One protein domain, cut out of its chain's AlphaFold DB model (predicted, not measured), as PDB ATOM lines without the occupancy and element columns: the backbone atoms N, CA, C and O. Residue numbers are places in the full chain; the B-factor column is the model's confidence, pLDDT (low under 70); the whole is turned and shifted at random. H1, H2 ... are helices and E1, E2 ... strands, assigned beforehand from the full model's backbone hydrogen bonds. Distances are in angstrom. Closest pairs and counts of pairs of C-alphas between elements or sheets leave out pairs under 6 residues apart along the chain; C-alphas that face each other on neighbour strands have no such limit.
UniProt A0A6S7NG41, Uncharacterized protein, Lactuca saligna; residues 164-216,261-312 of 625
ATOM      1  N   SER A 164     138.042 131.139 155.603       40.78
ATOM      2  CA  SER A 164     139.374 130.918 155.027       40.78
ATOM      3  C   SER A 164     139.429 131.346 153.566       40.78
ATOM      4  O   SER A 164     138.796 130.727 152.717       40.78
ATOM      5  N   GLU A 165     140.185 132.422 153.327       53.69
ATOM      6  CA  GLU A 165     140.876 132.815 152.089       53.69
ATOM      7  C   GLU A 165     140.394 132.116 150.809       53.69
ATOM      8  O   GLU A 165     141.094 131.324 150.182       53.69
ATOM      9  N   PHE A 166     139.188 132.481 150.376       52.59
ATOM     10  CA  PHE A 166     138.875 132.461 148.956       52.59
ATOM     11  C   PHE A 166     139.944 133.316 148.259       52.59
ATOM     12  O   PHE A 166     140.299 134.380 148.770       52.59
ATOM     13  N   PHE A 167     140.459 132.864 147.115       63.06
ATOM     14  CA  PHE A 167     141.426 133.594 146.286       63.06
ATOM     15  C   PHE A 167     140.702 134.295 145.123       63.06
ATOM     16  O   PHE A 167     140.963 133.963 143.963       63.06
ATOM     17  N   PRO A 168     139.748 135.221 145.375       76.81
ATOM     18  CA  PRO A 168     138.963 135.818 144.306       76.81
ATOM     19  C   PRO A 168     139.879 136.530 143.321       76.81
ATOM     20  O   PRO A 168     139.647 136.451 142.126       76.81
ATOM     21  N   GLU A 169     140.945 137.172 143.801       87.69
ATOM     22  CA  GLU A 169     141.844 137.943 142.950       87.69
ATOM     23  C   GLU A 169     142.630 137.050 141.987       87.69
ATOM     24  O   GLU A 169     142.605 137.308 140.791       87.69
ATOM     25  N   GLN A 170     143.251 135.963 142.457       89.19
ATOM     26  CA  GLN A 170     144.024 135.058 141.598       89.19
ATOM     27  C   GLN A 170     143.122 134.272 140.642       89.19
ATOM     28  O   GLN A 170     143.501 134.041 139.497       89.19
ATOM     29  N   VAL A 171     141.931 133.866 141.090       91.06
ATOM     30  CA  VAL A 171     140.950 133.183 140.235       91.06
ATOM     31  C   VAL A 171     140.430 134.130 139.150       91.06
ATOM     32  O   VAL A 171     140.365 133.739 137.984       91.06
ATOM     33  N   CYS A 172     140.126 135.382 139.503       90.75
ATOM     34  CA  CYS A 172     139.776 136.424 138.539       90.75
ATOM     35  C   CYS A 172     140.923 136.701 137.571       90.75
ATOM     36  O   CYS A 172     140.710 136.699 136.363       90.75
ATOM     37  N   GLU A 173     142.135 136.915 138.076       93.38
ATOM     38  CA  GLU A 173     143.303 137.210 137.253       93.38
ATOM     39  C   GLU A 173     143.579 136.083 136.258       93.38
ATOM     40  O   GLU A 173     143.732 136.347 135.064       93.38
ATOM     41  N   PHE A 174     143.549 134.830 136.721       94.25
ATOM     42  CA  PHE A 174     143.664 133.674 135.846       94.25
ATOM     43  C   PHE A 174     142.580 133.690 134.782       94.25
ATOM     44  O   PHE A 174     142.904 133.607 133.607       94.25
ATOM     45  N   TYR A 175     141.310 133.841 135.168       93.44
ATOM     46  CA  TYR A 175     140.201 133.836 134.218       93.44
ATOM     47  C   TYR A 175     140.337 134.935 133.150       93.44
ATOM     48  O   TYR A 175     140.126 134.673 131.969       93.44
ATOM     49  N   TYR A 176     140.743 136.148 133.533       93.31
ATOM     50  CA  TYR A 176     140.893 137.271 132.599       93.31
ATOM     51  C   TYR A 176     142.148 137.204 131.723       93.31
ATOM     52  O   TYR A 176     142.201 137.865 130.681       93.31
ATOM     53  N   THR A 177     143.156 136.439 132.137       95.25
ATOM     54  CA  THR A 177     144.397 136.233 131.376       95.25
ATOM     55  C   THR A 177     144.451 134.868 130.694       95.25
ATOM     56  O   THR A 177     145.383 134.608 129.934       95.25
ATOM     57  N   ALA A 178     143.462 134.007 130.941       96.44
ATOM     58  CA  ALA A 178     143.386 132.671 130.389       96.44
ATOM     59  C   ALA A 178     143.148 132.706 128.878       96.44
ATOM     60  O   ALA A 178     142.256 133.382 128.367       96.44
ATOM     61  N   THR A 179     143.936 131.913 128.171       96.31
ATOM     62  CA  THR A 179     143.833 131.621 126.750       96.31
ATOM     63  C   THR A 179     143.720 130.115 126.572       96.31
ATOM     64  O   THR A 179     144.302 129.329 127.325       96.31
ATOM     65  N   VAL A 180     142.931 129.699 125.587       96.81
ATOM     66  CA  VAL A 180     142.805 128.288 125.221       96.81
ATOM     67  C   VAL A 180     143.865 127.975 124.171       96.81
ATOM     68  O   VAL A 180     143.962 128.664 123.158       96.81
ATOM     69  N   ASN A 181     144.665 126.943 124.424       96.31
ATOM     70  CA  ASN A 181     145.589 126.357 123.467       96.31
ATOM     71  C   ASN A 181     144.964 125.075 122.901       96.31
ATOM     72  O   ASN A 181     144.930 124.040 123.574       96.31
ATOM     73  N   ASP A 182     144.488 125.164 121.660       94.88
ATOM     74  CA  ASP A 182     143.794 124.075 120.971       94.88
ATOM     75  C   ASP A 182     144.725 122.908 120.615       94.88
ATOM     76  O   ASP A 182     144.295 121.757 120.648       94.88
ATOM     77  N   GLU A 183     146.008 123.174 120.342       95.12
ATOM     78  CA  GLU A 183     146.988 122.139 119.980       95.12
ATOM     79  C   GLU A 183     147.233 121.166 121.134       95.12
ATOM     80  O   GLU A 183     147.345 119.957 120.937       95.12
ATOM     81  N   ASN A 184     147.285 121.702 122.355       92.50
ATOM     82  CA  ASN A 184     147.589 120.937 123.560       92.50
ATOM     83  C   ASN A 184     146.345 120.591 124.388       92.50
ATOM     84  O   ASN A 184     146.482 119.999 125.458       92.50
ATOM     85  N   ASN A 185     145.155 120.987 123.925       93.88
ATOM     86  CA  ASN A 185     143.901 120.900 124.672       93.88
ATOM     87  C   ASN A 185     144.056 121.408 126.120       93.88
ATOM     88  O   ASN A 185     143.803 120.692 127.096       93.88
ATOM     89  N   ALA A 186     144.564 122.633 126.251       96.06
ATOM     90  CA  ALA A 186     144.972 123.204 127.526       96.06
ATOM     91  C   ALA A 186     144.526 124.658 127.680       96.06
ATOM     92  O   ALA A 186     144.357 125.379 126.703       96.06
ATOM     93  N   ILE A 187     144.380 125.101 128.923       96.31
ATOM     94  CA  ILE A 187     144.102 126.489 129.280       96.31
ATOM     95  C   ILE A 187     145.345 127.057 129.954       96.31
ATOM     96  O   ILE A 187     145.792 126.545 130.983       96.31
ATOM     97  N   THR A 188     145.888 128.126 129.386       96.44
ATOM     98  CA  THR A 188     147.025 128.873 129.926       96.44
ATOM     99  C   THR A 188     146.565 130.226 130.414       96.44
ATOM    100  O   THR A 188     146.068 131.003 129.618       96.44
ATOM    101  N   GLY A 189     146.767 130.546 131.681       96.19
ATOM    102  CA  GLY A 189     146.512 131.882 132.220       96.19
ATOM    103  C   GLY A 189     147.648 132.322 133.123       96.19
ATOM    104  O   GLY A 189     148.631 131.604 133.298       96.19
ATOM    105  N   THR A 190     147.523 133.498 133.716       95.38
ATOM    106  CA  THR A 190     148.514 134.026 134.652       95.38
ATOM    107  C   THR A 190     147.890 134.478 135.963       95.38
ATOM    108  O   THR A 190     146.744 134.910 135.996       95.38
ATOM    109  N   ILE A 191     148.652 134.364 137.048       93.12
ATOM    110  CA  ILE A 191     148.274 134.838 138.382       93.12
ATOM    111  C   ILE A 191     149.416 135.630 139.023       93.12
ATOM    112  O   ILE A 191     150.581 135.538 138.615       93.12
ATOM    113  N   GLY A 192     149.098 136.366 140.087       90.50
ATOM    114  CA  GLY A 192     150.077 137.125 140.855       90.50
ATOM    115  C   GLY A 192     150.621 138.325 140.083       90.50
ATOM    116  O   GLY A 192     151.821 138.593 140.149       90.50
ATOM    117  N   HIS A 193     149.749 139.040 139.378       91.12
ATOM    118  CA  HIS A 193     150.060 140.157 138.480       91.12
ATOM    119  C   HIS A 193     150.948 139.742 137.295       91.12
ATOM    120  O   HIS A 193     151.992 140.350 137.042       91.12
ATOM    121  N   GLY A 194     150.582 138.661 136.608       91.44
ATOM    122  CA  GLY A 194     151.308 138.134 135.450       91.44
ATOM    123  C   GLY A 194     152.610 137.403 135.792       91.44
ATOM    124  O   GLY A 194     153.332 136.968 134.896       91.44
ATOM    125  N   ARG A 195     152.950 137.266 137.080       90.75
ATOM    126  CA  ARG A 195     154.232 136.687 137.521       90.75
ATOM    127  C   ARG A 195     154.279 135.177 137.440       90.75
ATOM    128  O   ARG A 195     155.364 134.613 137.549       90.75
ATOM    129  N   HIS A 196     153.138 134.520 137.329       88.88
ATOM    130  CA  HIS A 196     153.052 133.075 137.380       88.88
ATOM    131  C   HIS A 196     152.151 132.583 136.270       88.88
ATOM    132  O   HIS A 196     151.005 133.004 136.195       88.88
ATOM    133  N   SER A 197     152.669 131.697 135.423       92.88
ATOM    134  CA  SER A 197     151.867 131.025 134.409       92.88
ATOM    135  C   SER A 197     151.205 129.795 135.021       92.88
ATOM    136  O   SER A 197     151.850 129.001 135.710       92.88
ATOM    137  N   VAL A 198     149.908 129.658 134.786       93.19
ATOM    138  CA  VAL A 198     149.078 128.541 135.217       93.19
ATOM    139  C   VAL A 198     148.615 127.794 133.980       93.19
ATOM    140  O   VAL A 198     148.065 128.386 133.057       93.19
ATOM    141  N   PHE A 199     148.820 126.483 133.989       94.06
ATOM    142  CA  PHE A 199     148.448 125.580 132.914       94.06
ATOM    143  C   PHE A 199     147.455 124.552 133.453       94.06
ATOM    144  O   PHE A 199     147.766 123.838 134.408       94.06
ATOM    145  N   ILE A 200     146.262 124.489 132.866       94.31
ATOM    146  CA  ILE A 200     145.208 123.538 133.228       94.31
ATOM    147  C   ILE A 200     144.916 122.665 132.010       94.31
ATOM    148  O   ILE A 200     144.632 123.174 130.932       94.31
ATOM    149  N   THR A 201     144.937 121.349 132.190       94.75
ATOM    150  CA  THR A 201     144.447 120.366 131.213       94.75
ATOM    151  C   THR A 201     143.299 119.576 131.820       94.75
ATOM    152  O   THR A 201     143.153 119.532 133.045       94.75
ATOM    153  N   ALA A 202     142.517 118.887 130.987       92.00
ATOM    154  CA  ALA A 202     141.506 117.948 131.472       92.00
ATOM    155  C   ALA A 202     142.116 116.878 132.402       92.00
ATOM    156  O   ALA A 202     141.523 116.525 133.417       92.00
ATOM    157  N   GLU A 203     143.325 116.390 132.109       91.62
ATOM    158  CA  GLU A 203     144.032 115.416 132.954       91.62
ATOM    159  C   GLU A 203     144.411 115.982 134.321       91.62
ATOM    160  O   GLU A 203     144.184 115.323 135.338       91.62
ATOM    161  N   LEU A 204     144.932 117.212 134.361       90.44
ATOM    162  CA  LEU A 204     145.215 117.902 135.615       90.44
ATOM    163  C   LEU A 204     143.918 118.107 136.405       90.44
ATOM    164  O   LEU A 204     143.854 117.787 137.591       90.44
ATOM    165  N   LEU A 205     142.848 118.554 135.752       89.62
ATOM    166  CA  LEU A 205     141.561 118.745 136.412       89.62
ATOM    167  C   LEU A 205     141.030 117.431 137.012       89.62
ATOM    168  O   LEU A 205     140.640 117.405 138.182       89.62
ATOM    169  N   ARG A 206     141.106 116.319 136.268       89.19
ATOM    170  CA  ARG A 206     140.774 114.980 136.785       89.19
ATOM    171  C   ARG A 206     141.629 114.614 137.993       89.19
ATOM    172  O   ARG A 206     141.087 114.170 139.002       89.19
ATOM    173  N   ALA A 207     142.943 114.818 137.913       87.94
ATOM    174  CA  ALA A 207     143.869 114.481 138.989       87.94
ATOM    175  C   ALA A 207     143.600 115.299 140.266       87.94
ATOM    176  O   ALA A 207     143.522 114.721 141.352       87.94
ATOM    177  N   ALA A 208     143.393 116.616 140.146       85.06
ATOM    178  CA  ALA A 208     143.093 117.487 141.286       85.06
ATOM    179  C   ALA A 208     141.776 117.122 141.965       85.06
ATOM    180  O   ALA A 208     141.706 117.049 143.194       85.06
ATOM    181  N   LEU A 209     140.744 116.858 141.168       82.75
ATOM    182  CA  LEU A 209     139.408 116.540 141.662       82.75
ATOM    183  C   LEU A 209     139.234 115.050 141.996       82.75
ATOM    184  O   LEU A 209     138.168 114.643 142.453       82.75
ATOM    185  N   ARG A 210     140.278 114.236 141.787       86.44
ATOM    186  CA  ARG A 210     140.259 112.766 141.897       86.44
ATOM    187  C   ARG A 210     139.112 112.129 141.115       86.44
ATOM    188  O   ARG A 210     138.511 111.150 141.560       86.44
ATOM    189  N   LEU A 211     138.816 112.688 139.948       85.94
ATOM    190  CA  LEU A 211     137.786 112.155 139.075       85.94
ATOM    191  C   LEU A 211     138.314 110.891 138.388       85.94
ATOM    192  O   LEU A 211     139.458 110.876 137.920       85.94
ATOM    193  N   PRO A 212     137.509 109.819 138.326       81.69
ATOM    194  CA  PRO A 212     137.861 108.635 137.556       81.69
ATOM    195  C   PRO A 212     138.061 108.999 136.081       81.69
ATOM    196  O   PRO A 212     137.316 109.795 135.514       81.69
ATOM    197  N   ILE A 213     139.070 108.389 135.460       85.06
ATOM    198  CA  ILE A 213     139.292 108.504 134.020       85.06
ATOM    199  C   ILE A 213     138.310 107.554 133.343       85.06
ATOM    200  O   ILE A 213     138.378 106.338 133.538       85.06
ATOM    201  N   PHE A 214     137.393 108.114 132.568       84.94
ATOM    202  CA  PHE A 214     136.542 107.349 131.669       84.94
ATOM    203  C   PHE A 214     136.955 107.629 130.233       84.94
ATOM    204  O   PHE A 214     137.626 108.623 129.957       84.94
ATOM    205  N   GLU A 215     136.594 106.729 129.320       77.31
ATOM    206  CA  GLU A 215     136.763 107.023 127.904       77.31
ATOM    207  C   GLU A 215     135.958 108.290 127.592       77.31
ATOM    208  O   GLU A 215     134.763 108.337 127.913       77.31
ATOM    209  N   PRO A 216     136.593 109.331 127.024       68.81
ATOM    210  CA  PRO A 216     135.862 110.508 126.596       68.81
ATOM    211  C   PRO A 216     134.772 110.068 125.621       68.81
ATOM    212  O   PRO A 216     134.920 109.065 124.915       68.81
ATOM    213  N   TYR A 261     133.430 113.445 133.827       85.31
ATOM    214  CA  TYR A 261     133.180 114.764 134.411       85.31
ATOM    215  C   TYR A 261     134.373 115.709 134.244       85.31
ATOM    216  O   TYR A 261     134.172 116.907 134.084       85.31
ATOM    217  N   GLY A 262     135.608 115.196 134.257       89.00
ATOM    218  CA  GLY A 262     136.791 116.041 134.125       89.00
ATOM    219  C   GLY A 262     136.913 116.643 132.729       89.00
ATOM    220  O   GLY A 262     137.166 117.839 132.610       89.00
ATOM    221  N   ALA A 263     136.669 115.838 131.692       89.44
ATOM    222  CA  ALA A 263     136.589 116.330 130.315       89.44
ATOM    223  C   ALA A 263     135.420 117.305 130.134       89.44
ATOM    224  O   ALA A 263     135.614 118.411 129.651       89.44
ATOM    225  N   LEU A 264     134.232 116.934 130.613       89.25
ATOM    226  CA  LEU A 264     133.016 117.741 130.504       89.25
ATOM    227  C   LEU A 264     133.173 119.136 131.143       89.25
ATOM    228  O   LEU A 264     132.808 120.145 130.539       89.25
ATOM    229  N   PHE A 265     133.735 119.212 132.355       87.88
ATOM    230  CA  PHE A 265     134.012 120.492 133.017       87.88
ATOM    231  C   PHE A 265     135.087 121.294 132.286       87.88
ATOM    232  O   PHE A 265     134.963 122.514 132.158       87.88
ATOM    233  N   PHE A 266     136.133 120.623 131.804       92.00
ATOM    234  CA  PHE A 266     137.191 121.270 131.041       92.00
ATOM    235  C   PHE A 266     136.652 121.879 129.739       92.00
ATOM    236  O   PHE A 266     136.882 123.058 129.480       92.00
ATOM    237  N   ASP A 267     135.853 121.130 128.981       91.06
ATOM    238  CA  ASP A 267     135.231 121.584 127.736       91.06
ATOM    239  C   ASP A 267     134.286 122.766 127.973       91.06
ATOM    240  O   ASP A 267     134.256 123.711 127.184       91.06
ATOM    241  N   GLN A 268     133.538 122.753 129.080       89.69
ATOM    242  CA  GLN A 268     132.686 123.876 129.461       89.69
ATOM    243  C   GLN A 268     133.511 125.133 129.769       89.69
ATOM    244  O   GLN A 268     133.155 126.226 129.326       89.69
ATOM    245  N   LEU A 269     134.626 124.992 130.490       90.56
ATOM    246  CA  LEU A 269     135.527 126.107 130.775       90.56
ATOM    247  C   LEU A 269     136.175 126.645 129.490       90.56
ATOM    248  O   LEU A 269     136.225 127.857 129.294       90.56
ATOM    249  N   VAL A 270     136.594 125.759 128.582       93.19
ATOM    250  CA  VAL A 270     137.102 126.124 127.251       93.19
ATOM    251  C   VAL A 270     136.055 126.900 126.455       93.19
ATOM    252  O   VAL A 270     136.377 127.944 125.895       93.19
ATOM    253  N   GLN A 271     134.803 126.437 126.418       91.19
ATOM    254  CA  GLN A 271     133.718 127.134 125.718       91.19
ATOM    255  C   GLN A 271     133.487 128.537 126.285       91.19
ATOM    256  O   GLN A 271     133.348 129.487 125.515       91.19
ATOM    257  N   LEU A 272     133.499 128.683 127.613       89.12
ATOM    258  CA  LEU A 272     133.345 129.980 128.276       89.12
ATOM    259  C   LEU A 272     134.490 130.940 127.941       89.12
ATOM    260  O   LEU A 272     134.241 132.101 127.625       89.12
ATOM    261  N   LEU A 273     135.732 130.446 127.948       91.94
ATOM    262  CA  LEU A 273     136.906 131.242 127.592       91.94
ATOM    263  C   LEU A 273     136.915 131.623 126.104       91.94
ATOM    264  O   LEU A 273     137.178 132.776 125.769       91.94
ATOM    265  N   ARG A 274     136.575 130.687 125.206       92.94
ATOM    266  CA  ARG A 274     136.507 130.929 123.753       92.94
ATOM    267  C   ARG A 274     135.407 131.897 123.360       92.94
ATOM    268  O   ARG A 274     135.607 132.690 122.446       92.94
ATOM    269  N   ALA A 275     134.268 131.860 124.049       88.94
ATOM    270  CA  ALA A 275     133.198 132.818 123.807       88.94
ATOM    271  C   ALA A 275     133.667 134.268 124.035       88.94
ATOM    272  O   ALA A 275     132.973 135.194 123.626       88.94
ATOM    273  N   ASN A 276     134.820 134.465 124.700       72.75
ATOM    274  CA  ASN A 276     135.410 135.754 125.059       72.75
ATOM    275  C   ASN A 276     134.396 136.702 125.712       72.75
ATOM    276  O   ASN A 276     134.569 137.921 125.747       72.75
ATOM    277  N   VAL A 277     133.334 136.129 126.280       70.75
ATOM    278  CA  VAL A 277     132.423 136.828 127.158       70.75
ATOM    279  C   VAL A 277     133.200 136.933 128.454       70.75
ATOM    280  O   VAL A 277     133.085 136.099 129.355       70.75
ATOM    281  N   ARG A 278     134.065 137.950 128.515       70.75
ATOM    282  CA  ARG A 278     134.649 138.456 129.753       70.75
ATOM    283  C   ARG A 278     133.499 139.023 130.567       70.75
ATOM    284  O   ARG A 278     133.303 140.229 130.642       70.75
ATOM    285  N   ALA A 279     132.675 138.119 131.076       69.44
ATOM    286  CA  ALA A 279     131.561 138.443 131.916       69.44
ATOM    287  C   ALA A 279     132.094 139.254 133.098       69.44
ATOM    288  O   ALA A 279     133.230 139.069 133.553       69.44
ATOM    289  N   ASP A 280     131.235 140.106 133.645       79.19
ATOM    290  CA  ASP A 280     131.506 140.829 134.890       79.19
ATOM    291  C   ASP A 280     131.712 139.870 136.084       79.19
ATOM    292  O   ASP A 280     131.982 140.295 137.207       79.19
ATOM    293  N   HIS A 281     131.557 138.563 135.853       81.31
ATOM    294  CA  HIS A 281     131.687 137.499 136.824       81.31
ATOM    295  C   HIS A 281     132.511 136.328 136.272       81.31
ATOM    296  O   HIS A 281     132.320 135.896 135.137       81.31
ATOM    297  N   VAL A 282     133.385 135.776 137.114       81.56
ATOM    298  CA  VAL A 282     134.126 134.547 136.819       81.56
ATOM    299  C   VAL A 282     133.194 133.345 136.971       81.56
ATOM    300  O   VAL A 282     132.657 133.146 138.061       81.56
ATOM    301  N   PRO A 283     133.013 132.512 135.940       75.62
ATOM    302  CA  PRO A 283     132.240 131.288 136.053       75.62
ATOM    303  C   PRO A 283     132.962 130.267 136.943       75.62
ATOM    304  O   PRO A 283     134.174 130.084 136.862       75.62
ATOM    305  N   PHE A 284     132.192 129.573 137.785       79.19
ATOM    306  CA  PHE A 284     132.666 128.478 138.647       79.19
ATOM    307  C   PHE A 284     133.901 128.807 139.510       79.19
ATOM    308  O   PHE A 284     134.828 127.996 139.599       79.19
ATOM    309  N   PRO A 285     133.934 129.952 140.214       79.62
ATOM    310  CA  PRO A 285     135.168 130.424 140.832       79.62
ATOM    311  C   PRO A 285     135.631 129.514 141.983       79.62
ATOM    312  O   PRO A 285     136.826 129.367 142.213       79.62
ATOM    313  N   HIS A 286     134.701 128.815 142.645       77.44
ATOM    314  CA  HIS A 286     135.010 127.795 143.650       77.44
ATOM    315  C   HIS A 286     135.763 126.593 143.066       77.44
ATOM    316  O   HIS A 286     136.696 126.097 143.685       77.44
ATOM    317  N   TRP A 287     135.402 126.132 141.866       78.94
ATOM    318  CA  TRP A 287     136.076 124.994 141.237       78.94
ATOM    319  C   TRP A 287     137.494 125.356 140.809       78.94
ATOM    320  O   TRP A 287     138.421 124.594 141.069       78.94
ATOM    321  N   ILE A 288     137.675 126.540 140.221       83.25
ATOM    322  CA  ILE A 288     139.005 127.050 139.867       83.25
ATOM    323  C   ILE A 288     139.857 127.204 141.135       83.25
ATOM    324  O   ILE A 288     141.009 126.775 141.153       83.25
ATOM    325  N   ALA A 289     139.274 127.718 142.225       84.44
ATOM    326  CA  ALA A 289     139.952 127.812 143.514       84.44
ATOM    327  C   ALA A 289     140.372 126.437 144.066       84.44
ATOM    328  O   ALA A 289     141.497 126.302 144.532       84.44
ATOM    329  N   LEU A 290     139.528 125.403 143.967       80.56
ATOM    330  CA  LEU A 290     139.880 124.041 144.394       80.56
ATOM    331  C   LEU A 290     141.014 123.444 143.553       80.56
ATOM    332  O   LEU A 290     141.908 122.790 144.090       80.56
ATOM    333  N   VAL A 291     141.001 123.678 142.238       81.94
ATOM    334  CA  VAL A 291     142.100 123.278 141.347       81.94
ATOM    335  C   VAL A 291     143.392 123.969 141.789       81.94
ATOM    336  O   VAL A 291     144.422 123.311 141.932       81.94
ATOM    337  N   PHE A 292     143.327 125.267 142.089       84.06
ATOM    338  CA  PHE A 292     144.468 126.041 142.575       84.06
ATOM    339  C   PHE A 292     144.970 125.537 143.920       84.06
ATOM    340  O   PHE A 292     146.163 125.306 144.074       84.06
ATOM    341  N   GLU A 293     144.079 125.293 144.873       82.75
ATOM    342  CA  GLU A 293     144.441 124.747 146.175       82.75
ATOM    343  C   GLU A 293     145.157 123.401 146.015       82.75
ATOM    344  O   GLU A 293     146.237 123.202 146.564       82.75
ATOM    345  N   LYS A 294     144.622 122.480 145.207       79.69
ATOM    346  CA  LYS A 294     145.225 121.150 145.038       79.69
ATOM    347  C   LYS A 294     146.571 121.178 144.325       79.69
ATOM    348  O   LYS A 294     147.456 120.418 144.717       79.69
ATOM    349  N   PHE A 295     146.737 122.021 143.310       72.94
ATOM    350  CA  PHE A 295     147.985 122.087 142.547       72.94
ATOM    351  C   PHE A 295     149.047 122.974 143.184       72.94
ATOM    352  O   PHE A 295     150.237 122.680 143.077       72.94
ATOM    353  N   PHE A 296     148.640 124.043 143.861       71.00
ATOM    354  CA  PHE A 296     149.566 125.043 144.382       71.00
ATOM    355  C   PHE A 296     149.865 124.880 145.872       71.00
ATOM    356  O   PHE A 296     150.865 125.428 146.332       71.00
ATOM    357  N   ALA A 297     149.095 124.079 146.621       63.81
ATOM    358  CA  ALA A 297     149.406 123.791 148.025       63.81
ATOM    359  C   ALA A 297     150.649 122.904 148.222       63.81
ATOM    360  O   ALA A 297     151.158 122.835 149.342       63.81
ATOM    361  N   ALA A 298     151.123 122.209 147.183       52.19
ATOM    362  CA  ALA A 298     152.268 121.312 147.304       52.19
ATOM    363  C   ALA A 298     153.614 122.012 147.041       52.19
ATOM    364  O   ALA A 298     154.497 121.896 147.882       52.19
ATOM    365  N   ASP A 299     153.776 122.764 145.941       45.81
ATOM    366  CA  ASP A 299     155.125 123.100 145.440       45.81
ATOM    367  C   ASP A 299     155.219 124.410 144.632       45.81
ATOM    368  O   ASP A 299     155.936 124.490 143.630       45.81
ATOM    369  N   TYR A 300     154.524 125.477 145.028       52.84
ATOM    370  CA  TYR A 300     154.760 126.755 144.361       52.84
ATOM    371  C   TYR A 300     156.085 127.354 144.817       52.84
ATOM    372  O   TYR A 300     156.191 127.799 145.950       52.84
ATOM    373  N   PHE A 301     157.079 127.410 143.931       42.06
ATOM    374  CA  PHE A 301     158.254 128.261 144.077       42.06
ATOM    375  C   PHE A 301     158.089 129.465 143.148       42.06
ATOM    376  O   PHE A 301     157.799 129.331 141.965       42.06
ATOM    377  N   SER A 302     158.255 130.669 143.683       45.78
ATOM    378  CA  SER A 302     158.390 131.877 142.873       45.78
ATOM    379  C   SER A 302     159.523 131.719 141.850       45.78
ATOM    380  O   SER A 302     160.433 130.917 142.050       45.78
ATOM    381  N   HIS A 303     159.557 132.571 140.820       40.38
ATOM    382  CA  HIS A 303     160.709 132.701 139.913       40.38
ATOM    383  C   HIS A 303     162.057 132.889 140.648       40.38
ATOM    384  O   HIS A 303     163.113 132.646 140.077       40.38
ATOM    385  N   SER A 304     162.028 133.292 141.926       40.66
ATOM    386  CA  SER A 304     163.204 133.403 142.796       40.66
ATOM    387  C   SER A 304     163.595 132.107 143.529       40.66
ATOM    388  O   SER A 304     164.488 132.137 144.371       40.66
ATOM    389  N   GLY A 305     162.927 130.979 143.270       38.16
ATOM    390  CA  GLY A 305     163.167 129.710 143.965       38.16
ATOM    391  C   GLY A 305     162.697 129.693 145.424       38.16
ATOM    392  O   GLY A 305     162.975 128.740 146.144       38.16
ATOM    393  N   ASN A 306     161.984 130.731 145.877       37.88
ATOM    394  CA  ASN A 306     161.361 130.757 147.199       37.88
ATOM    395  C   ASN A 306     159.979 130.123 147.119       37.88
ATOM    396  O   ASN A 306     159.212 130.569 146.259       37.88
ATOM    397  N   PRO A 307     159.635 129.159 147.993       39.00
ATOM    398  CA  PRO A 307     158.293 128.624 148.029       39.00
ATOM    399  C   PRO A 307     157.331 129.783 148.302       39.00
ATOM    400  O   PRO A 307     157.420 130.430 149.347       39.00
ATOM    401  N   ILE A 308     156.443 130.086 147.356       44.78
ATOM    402  CA  ILE A 308     155.240 130.849 147.658       44.78
ATOM    403  C   ILE A 308     154.404 129.884 148.477       44.78
ATOM    404  O   ILE A 308     153.654 129.068 147.949       44.78
ATOM    405  N   GLN A 309     154.608 129.933 149.791       37.62
ATOM    406  CA  GLN A 309     153.667 129.342 150.715       37.62
ATOM    407  C   GLN A 309     152.348 130.081 150.498       37.62
ATOM    408  O   GLN A 309     152.120 131.140 151.078       37.62
ATOM    409  N   PHE A 310     151.476 129.515 149.666       41.53
ATOM    410  CA  PHE A 310     150.053 129.573 149.951       41.53
ATOM    411  C   PHE A 310     149.945 128.972 151.344       41.53
ATOM    412  O   PHE A 310     150.181 127.775 151.518       41.53
ATOM    413  N   LEU A 311     149.857 129.842 152.355       33.75
ATOM    414  CA  LEU A 311     150.088 129.454 153.733       33.75
ATOM    415  C   LEU A 311     149.229 128.226 154.018       33.75
ATOM    416  O   LEU A 311     148.023 128.221 153.791       33.75
ATOM    417  N   ARG A 312     149.878 127.167 154.494       35.31
ATOM    418  CA  ARG A 312     149.246 125.945 154.973       35.31
ATOM    419  C   ARG A 312     148.379 126.326 156.182       35.31
ATOM    420  O   ARG A 312     148.822 126.235 157.324       35.31
TER     421      ARG A 312
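Overview. This is residues 164 to 216 and 261 to 312 of the 625 residues of an uncharacterized protein of Lactuca saligna (UniProt A0A6S7NG41). A small three-stranded antiparallel sheet forms a wall, with H3 crossing slantwise over one face and H1 on that same face beside the strands. H4 runs from H1 at its first residues to H2, and H2 in turn meets the first residues of H3, so that the crossed helices follow one another in a chain of contacts H1, H4, H2, H3. The printed part has 105 residues, with four named helices and three named strands in the order H1 E1 E2 E3 H2 H3 H4; the class is mixed, helices and strands. The sheet order is E1 E2 E3, a meander, each strand the antiparallel neighbour of the one before. The whole is compact, with a radius of gyration of the C-alphas of 13.6 A and spans of 38 by 32 by 29 A.

Along the chain. H1, residues 168 to 177, begins at C-alpha 168 (138.963, 135.818, 144.306) and is 14.0 A long. E1 is residues 179 to 181, E2 residues 186 to 191, 16.3 A, and E3 residues 196 to 201, 16.5 A. H2 is residues 202 to 209, 10.5 A. H3, residues 261 to 274, begins at C-alpha 261 (133.180, 114.764, 134.411) and is 19.6 A long. H4, residues 285 to 299, is 21.8 A long and ends at C-alpha 299 (155.125, 123.100, 145.440).

Arrangement. E1 and E2 form a hairpin, with N 179 and O 188 at 2.7 A. E2 and E3 form another, with N 189 and O 198 at 2.9 A. H3 lies over E1, E2 and E3 at a height of 9.5 A, making two layers, helix on one face of a sheet; on the local plane it stands at 58 degrees to E1, only just slantwise. H1 is on the same face at a height of 5.0 A, over none of the strands, but only just: 2 of its C-alphas fall on E2. H4 touches H1 with residues 285 to 289 alone, about perpendicular at 84 degrees; the closest C-alphas, of Val 171 and Ala 289, are 6.4 A apart. H4 touches H2 with residues 290 to 295 alone, also at 84 degrees; the C-alphas of Ala 208 and Lys 294 come closest, at 5.7 A. H3 touches H2 with residues 261 to 266 alone, at a steep tilt of 60 degrees, opposite ways; the closest C-alphas, of Arg 206 and Gly 262, are 4.9 A apart. H4 only grazes the sheet with residues 288 to 296. H2 only grazes it with residues 202 to 207. H1 and H2 are apart. Every O i to N i+4 pair is within hydrogen-bond range in H1, H2 and H3, and 9 of 11 are in H4.

Size, cuts and confidence. The farthest C-alphas, of Glu 215 and Ser 304, are 40.2 A apart. Residues 217 to 260 are not printed; C-alphas 216 and 261 are 9.3 A apart across the cut. Of the links printed whole, none is long. Residues 300 to 312 hold no named element. Mean pLDDT of the printed part is 79.4; residues 164 to 167, 216, 279 and 297 to 312 are under 70.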